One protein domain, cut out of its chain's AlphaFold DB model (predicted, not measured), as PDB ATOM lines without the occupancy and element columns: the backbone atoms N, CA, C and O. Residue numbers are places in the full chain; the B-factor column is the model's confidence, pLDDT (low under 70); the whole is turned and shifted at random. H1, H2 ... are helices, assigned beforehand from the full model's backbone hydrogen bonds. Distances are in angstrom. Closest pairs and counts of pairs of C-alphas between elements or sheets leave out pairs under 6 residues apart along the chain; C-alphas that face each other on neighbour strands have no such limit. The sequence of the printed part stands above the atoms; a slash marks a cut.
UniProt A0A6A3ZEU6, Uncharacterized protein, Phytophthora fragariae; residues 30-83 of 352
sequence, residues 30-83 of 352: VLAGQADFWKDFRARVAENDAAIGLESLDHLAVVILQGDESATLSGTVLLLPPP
ATOM      1  N   VAL A  30      96.253 111.985 164.416       55.25
ATOM      2  CA  VAL A  30      97.440 111.471 163.721       55.25
ATOM      3  C   VAL A  30      98.197 112.620 163.071       55.25
ATOM      4  O   VAL A  30      99.416 112.682 163.227       55.25
ATOM      5  N   LEU A  31      97.485 113.550 162.427       59.56
ATOM      6  CA  LEU A  31      98.087 114.738 161.827       59.56
ATOM      7  C   LEU A  31      98.733 115.637 162.894       59.56
ATOM      8  O   LEU A  31      99.877 116.056 162.729       59.56
ATOM      9  N   ALA A  32      98.059 115.841 164.032       60.69
ATOM     10  CA  ALA A  32      98.602 116.567 165.181       60.69
ATOM     11  C   ALA A  32      99.849 115.877 165.750       60.69
ATOM     12  O   ALA A  32     100.874 116.520 165.950       60.69
ATOM     13  N   GLY A  33      99.823 114.549 165.916       69.44
ATOM     14  CA  GLY A  33     100.990 113.798 166.383       69.44
ATOM     15  C   GLY A  33     102.174 113.817 165.404       69.44
ATOM     16  O   GLY A  33     103.330 113.791 165.830       69.44
ATOM     17  N   GLN A  34     101.915 113.865 164.095       68.94
ATOM     18  CA  GLN A  34     102.955 114.001 163.072       68.94
ATOM     19  C   GLN A  34     103.531 115.423 163.025       68.94
ATOM     20  O   GLN A  34     104.746 115.572 162.884       68.94
ATOM     21  N   ALA A  35     102.693 116.447 163.206       68.62
ATOM     22  CA  ALA A  35     103.117 117.839 163.320       68.62
ATOM     23  C   ALA A  35     103.955 118.079 164.590       68.62
ATOM     24  O   ALA A  35     105.023 118.689 164.516       68.62
ATOM     25  N   ASP A  36     103.539 117.522 165.731       74.56
ATOM     26  CA  ASP A  36     104.284 117.590 166.994       74.56
ATOM     27  C   ASP A  36     105.641 116.884 166.886       74.56
ATOM     28  O   ASP A  36     106.671 117.427 167.289       74.56
ATOM     29  N   PHE A  37     105.674 115.698 166.269       81.81
ATOM     30  CA  PHE A  37     106.927 115.002 165.989       81.81
ATOM     31  C   PHE A  37     107.858 115.830 165.094       81.81
ATOM     32  O   PHE A  37     109.057 115.900 165.373       81.81
ATOM     33  N   TRP A  38     107.331 116.442 164.025       85.12
ATOM     34  CA  TRP A  38     108.130 117.279 163.130       85.12
ATOM     35  C   TRP A  38     108.738 118.461 163.878       85.12
ATOM     36  O   TRP A  38     109.938 118.698 163.767       85.12
ATOM     37  N   LYS A  39     107.942 119.145 164.702       76.75
ATOM     38  CA  LYS A  39     108.384 120.276 165.522       76.75
ATOM     39  C   LYS A  39     109.524 119.888 166.468       76.75
ATOM     40  O   LYS A  39     110.556 120.560 166.490       76.75
ATOM     41  N   ASP A  40     109.383 118.773 167.183       74.50
ATOM     42  CA  ASP A  40     110.407 118.270 168.106       74.50
ATOM     43  C   ASP A  40     111.684 117.814 167.383       74.50
ATOM     44  O   ASP A  40     112.800 118.053 167.852       74.50
ATOM     45  N   PHE A  41     111.543 117.145 166.238       82.88
ATOM     46  CA  PHE A  41     112.674 116.716 165.416       82.88
ATOM     47  C   PHE A  41     113.427 117.918 164.838       82.88
ATOM     48  O   PHE A  41     114.650 118.000 164.958       82.88
ATOM     49  N   ARG A  42     112.697 118.873 164.259       86.75
ATOM     50  CA  ARG A  42     113.234 120.080 163.635       86.75
ATOM     51  C   ARG A  42     113.983 120.965 164.627       86.75
ATOM     52  O   ARG A  42     115.025 121.509 164.260       86.75
ATOM     53  N   ALA A  43     113.500 121.060 165.869       77.31
ATOM     54  CA  ALA A  43     114.180 121.765 166.953       77.31
ATOM     55  C   ALA A  43     115.539 121.125 167.286       77.31
ATOM     56  O   ALA A  43     116.551 121.815 167.299       77.31
ATOM     57  N   ARG A  44     115.595 119.795 167.438       78.44
ATOM     58  CA  ARG A  44     116.849 119.069 167.726       78.44
ATOM     59  C   ARG A  44     117.856 119.120 166.581       78.44
ATOM     60  O   ARG A  44     119.056 119.062 166.810       78.44
ATOM     61  N   VAL A  45     117.377 119.176 165.341       79.31
ATOM     62  CA  VAL A  45     118.246 119.338 164.170       79.31
ATOM     63  C   VAL A  45     118.796 120.765 164.090       79.31
ATOM     64  O   VAL A  45     119.938 120.938 163.681       79.31
ATOM     65  N   ALA A  46     118.022 121.766 164.521       78.25
ATOM     66  CA  ALA A  46     118.464 123.160 164.584       78.25
ATOM     67  C   ALA A  46     119.558 123.405 165.634       78.25
ATOM     68  O   ALA A  46     120.343 124.327 165.470       78.25
ATOM     69  N   GLU A  47     119.625 122.585 166.691       76.94
ATOM     70  CA  GLU A  47     120.700 122.634 167.701       76.94
ATOM     71  C   GLU A  47     122.083 122.296 167.120       76.94
ATOM     72  O   GLU A  47     123.102 122.473 167.785       76.94
ATOM     73  N   ASN A  48     122.137 121.779 165.891       75.75
ATOM     74  CA  ASN A  48     123.382 121.599 165.172       75.75
ATOM     75  C   ASN A  48     123.700 122.862 164.364       75.75
ATOM     76  O   ASN A  48     123.159 123.049 163.277       75.75
ATOM     77  N   ASP A  49     124.635 123.673 164.856       70.94
ATOM     78  CA  ASP A  49     125.079 124.918 164.204       70.94
ATOM     79  C   ASP A  49     125.631 124.712 162.780       70.94
ATOM     80  O   ASP A  49     125.722 125.655 161.996       70.94
ATOM     81  N   ALA A  50     126.005 123.478 162.421       71.25
ATOM     82  CA  ALA A  50     126.450 123.128 161.075       71.25
ATOM     83  C   ALA A  50     125.293 122.831 160.103       71.25
ATOM     84  O   ALA A  50     125.543 122.520 158.936       71.25
ATOM     85  N   ALA A  51     124.044 122.864 160.571       76.50
ATOM     86  CA  ALA A  51     122.884 122.556 159.757       76.50
ATOM     87  C   ALA A  51     122.452 123.764 158.908       76.50
ATOM     88  O   ALA A  51     122.187 124.846 159.425       76.50
ATOM     89  N   ILE A  52     122.354 123.571 157.591       78.50
ATOM     90  CA  ILE A  52     122.016 124.617 156.612       78.50
ATOM     91  C   ILE A  52     120.879 124.110 155.720       78.50
ATOM     92  O   ILE A  52     120.829 122.923 155.392       78.50
ATOM     93  N   GLY A  53     119.976 125.004 155.312       80.75
ATOM     94  CA  GLY A  53     118.910 124.690 154.354       80.75
ATOM     95  C   GLY A  53     117.665 124.053 154.974       80.75
ATOM     96  O   GLY A  53     116.887 123.390 154.287       80.75
ATOM     97  N   LEU A  54     117.485 124.185 156.291       83.62
ATOM     98  CA  LEU A  54     116.420 123.505 157.029       83.62
ATOM     99  C   LEU A  54     115.008 124.011 156.670       83.62
ATOM    100  O   LEU A  54     114.035 123.297 156.876       83.62
ATOM    101  N   GLU A  55     114.878 125.186 156.063       82.31
ATOM    102  CA  GLU A  55     113.629 125.688 155.485       82.31
ATOM    103  C   GLU A  55     113.130 124.821 154.318       82.31
ATOM    104  O   GLU A  55     111.928 124.604 154.170       82.31
ATOM    105  N   SER A  56     114.042 124.229 153.538       82.75
ATOM    106  CA  SER A  56     113.683 123.276 152.476       82.75
ATOM    107  C   SER A  56     113.113 121.975 153.054       82.75
ATOM    108  O   SER A  56     112.260 121.335 152.437       82.75
ATOM    109  N   LEU A  57     113.553 121.600 154.260       83.12
ATOM    110  CA  LEU A  57     112.970 120.500 155.027       83.12
ATOM    111  C   LEU A  57     111.586 120.861 155.574       83.12
ATOM    112  O   LEU A  57     110.692 120.021 155.526       83.12
ATOM    113  N   ASP A  58     111.409 122.087 156.070       83.00
ATOM    114  CA  ASP A  58     110.130 122.564 156.604       83.00
ATOM    115  C   ASP A  58     109.055 122.582 155.508       83.00
ATOM    116  O   ASP A  58     107.961 122.051 155.700       83.00
ATOM    117  N   HIS A  59     109.390 123.081 154.316       79.56
ATOM    118  CA  HIS A  59     108.498 123.039 153.157       79.56
ATOM    119  C   HIS A  59     108.145 121.611 152.735       79.56
ATOM    120  O   HIS A  59     106.975 121.318 152.497       79.56
ATOM    121  N   LEU A  60     109.126 120.705 152.687       81.94
ATOM    122  CA  LEU A  60     108.872 119.307 152.344       81.94
ATOM    123  C   LEU A  60     107.951 118.626 153.365       81.94
ATOM    124  O   LEU A  60     107.028 117.911 152.984       81.94
ATOM    125  N   ALA A  61     108.186 118.852 154.657       79.50
ATOM    126  CA  ALA A  61     107.367 118.278 155.714       79.50
ATOM    127  C   ALA A  61     105.914 118.755 155.624       79.50
ATOM    128  O   ALA A  61     105.006 117.939 155.743       79.50
ATOM    129  N   VAL A  62     105.687 120.042 155.346       76.75
ATOM    130  CA  VAL A  62     104.340 120.600 155.147       76.75
ATOM    131  C   VAL A  62     103.628 119.926 153.973       76.75
ATOM    132  O   VAL A  62     102.487 119.502 154.127       76.75
ATOM    133  N   VAL A  63     104.299 119.767 152.829       75.38
ATOM    134  CA  VAL A  63     103.699 119.155 151.629       75.38
ATOM    135  C   VAL A  63     103.371 117.671 151.857       75.38
ATOM    136  O   VAL A  63     102.287 117.214 151.500       75.38
ATOM    137  N   ILE A  64     104.250 116.932 152.543       75.56
ATOM    138  CA  ILE A  64     104.000 115.529 152.909       75.56
ATOM    139  C   ILE A  64     102.833 115.414 153.900       75.56
ATOM    140  O   ILE A  64     101.994 114.525 153.761       75.56
ATOM    141  N   LEU A  65     102.747 116.307 154.892       73.25
ATOM    142  CA  LEU A  65     101.644 116.324 155.863       73.25
ATOM    143  C   LEU A  65     100.303 116.712 155.227       73.25
ATOM    144  O   LEU A  65      99.258 116.319 155.734       73.25
ATOM    145  N   GLN A  66     100.324 117.432 154.104       71.06
ATOM    146  CA  GLN A  66      99.143 117.741 153.290       71.06
ATOM    147  C   GLN A  66      98.729 116.590 152.354       71.06
ATOM    148  O   GLN A  66      97.745 116.718 151.628       71.06
ATOM    149  N   GLY A  67      99.433 115.453 152.401       60.38
ATOM    150  CA  GLY A  67      99.056 114.223 151.705       60.38
ATOM    151  C   GLY A  67      99.720 114.015 150.344       60.38
ATOM    152  O   GLY A  67      99.359 113.068 149.648       60.38
ATOM    153  N   ASP A  68     100.692 114.849 149.962       68.06
ATOM    154  CA  ASP A  68     101.471 114.645 148.740       68.06
ATOM    155  C   ASP A  68     102.787 113.908 149.043       68.06
ATOM    156  O   ASP A  68     103.804 114.485 149.435       68.06
ATOM    157  N   GLU A  69     102.758 112.588 148.849       65.69
ATOM    158  CA  GLU A  69     103.911 111.702 149.045       65.69
ATOM    159  C   GLU A  69     104.955 111.790 147.914       65.69
ATOM    160  O   GLU A  69     106.030 111.194 148.026       65.69
ATOM    161  N   SER A  70     104.669 112.522 146.828       68.00
ATOM    162  CA  SER A  70     105.581 112.700 145.689       68.00
ATOM    163  C   SER A  70     106.529 113.893 145.843       68.00
ATOM    164  O   SER A  70     107.413 114.106 145.009       68.00
ATOM    165  N   ALA A  71     106.376 114.646 146.933       74.19
ATOM    166  CA  ALA A  71     107.148 115.839 147.216       74.19
ATOM    167  C   ALA A  71     108.656 115.559 147.310       74.19
ATOM    168  O   ALA A  71     109.121 114.638 147.990       74.19
ATOM    169  N   THR A  72     109.443 116.404 146.648       81.75
ATOM    170  CA  THR A  72     110.907 116.358 146.664       81.75
ATOM    171  C   THR A  72     111.480 117.582 147.363       81.75
ATOM    172  O   THR A  72     110.853 118.639 147.395       81.75
ATOM    173  N   LEU A  73     112.703 117.466 147.884       82.06
ATOM    174  CA  LEU A  73     113.435 118.622 148.398       82.06
ATOM    175  C   LEU A  73     113.633 119.652 147.282       82.06
ATOM    176  O   LEU A  73     114.234 119.354 146.253       82.06
ATOM    177  N   SER A  74     113.149 120.867 147.513       77.56
ATOM    178  CA  SER A  74     113.329 122.009 146.612       77.56
ATOM    179  C   SER A  74     114.698 122.681 146.760       77.56
ATOM    180  O   SER A  74     115.064 123.510 145.929       77.56
ATOM    181  N   GLY A  75     115.470 122.316 147.789       80.19
ATOM    182  CA  GLY A  75     116.774 122.897 148.094       80.19
ATOM    183  C   GLY A  75     117.734 121.915 148.767       80.19
ATOM    184  O   GLY A  75     117.380 120.785 149.111       80.19
ATOM    185  N   THR A  76     118.986 122.348 148.927       80.06
ATOM    186  CA  THR A  76     120.050 121.534 149.532       80.06
ATOM    187  C   THR A  76     120.010 121.654 151.046       80.06
ATOM    188  O   THR A  76     120.040 122.756 151.580       80.06
ATOM    189  N   VAL A  77     120.004 120.510 151.729       82.12
ATOM    190  CA  VAL A  77     120.006 120.431 153.190       82.12
ATOM    191  C   VAL A  77     121.308 119.779 153.636       82.12
ATOM    192  O   VAL A  77     121.578 118.626 153.292       82.12
ATOM    193  N   LEU A  78     122.105 120.492 154.423       78.12
ATOM    194  CA  LEU A  78     123.319 119.963 155.039       78.12
ATOM    195  C   LEU A  78     123.061 119.765 156.528       78.12
ATOM    196  O   LEU A  78     122.607 120.678 157.202       78.12
ATOM    197  N   LEU A  79     123.327 118.559 157.033       76.38
ATOM    198  CA  LEU A  79     123.200 118.205 158.458       76.38
ATOM    199  C   LEU A  79     124.557 117.963 159.127       76.38
ATOM    200  O   LEU A  79     124.629 117.677 160.317       76.38
ATOM    201  N   LEU A  80     125.629 118.011 158.348       70.06
ATOM    202  CA  LEU A  80     127.003 117.849 158.792       70.06
ATOM    203  C   LEU A  80     127.798 119.043 158.267       70.06
ATOM    204  O   LEU A  80     127.425 119.591 157.224       70.06
ATOM    205  N   PRO A  81     128.889 119.428 158.950       58.22
ATOM    206  CA  PRO A  81     129.760 120.472 158.442       58.22
ATOM    207  C   PRO A  81     130.287 120.103 157.045       58.22
ATOM    208  O   PRO A  81     130.433 118.911 156.741       58.22
ATOM    209  N   PRO A  82     130.582 121.104 156.196       56.66
ATOM    210  CA  PRO A  82     131.178 120.881 154.885       56.66
ATOM    211  C   PRO A  82     132.427 119.996 154.995       56.66
ATOM    212  O   PRO A  82     133.152 120.109 155.991       56.66
ATOM    213  N   PRO A  83     132.721 119.148 153.991       57.06
ATOM    214  CA  PRO A  83     133.886 118.259 154.006       57.06
ATOM    215  C   PRO A  83     135.201 118.972 154.359       57.06
ATOM    216  O   PRO A  83     136.046 118.395 155.034       57.06
TER     217      PRO A  83
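AT A GLANCE: This is residues 30 to 83 of the 352 residues of an uncharacterized protein of Phytophthora fragariae (UniProt A0A6A3ZEU6). Two helices, H1 and H2, lie side by side as a helical hairpin, and after H2 a long stretch without a named element folds back along H2, on its side away from H1, and runs on past the hairpin's link to Pro 83. The printed part has 54 residues, with two named helices, H1 then H2, and no named strand; its class is all helix. It is only just compact, close to loose, with a radius of gyration of the C-alphas of 11.9 A, and only just flat, spanning 36 by 22 by 12 A.

IN THESE COORDINATES: H1, residues 30 to 46, begins at C-alpha 30 (97.440, 111.471, 163.721) and is 24.1 A long from first to last C-alpha. H2, residues 54 to 65, is 16.5 A long and ends at C-alpha 65 (101.644, 116.324, 155.863).

HOW THE PARTS SIT: H1 and H2 touch, their closest C-alphas being those of Leu 31 and Leu 65, 7.1 A apart. They run opposite ways at a shallow tilt of 10 degrees. In H1 and H2 every O i to N i+4 pair is within hydrogen-bond range.

THE WHOLE: The two C-alphas farthest apart, Val 30 and Pro 83, are 38.3 A apart. The printed part has no cut, and the link from H1 to H2 is short. Residues 30 to 35, 67 to 70 and 81 to 83 have pLDDT under 70.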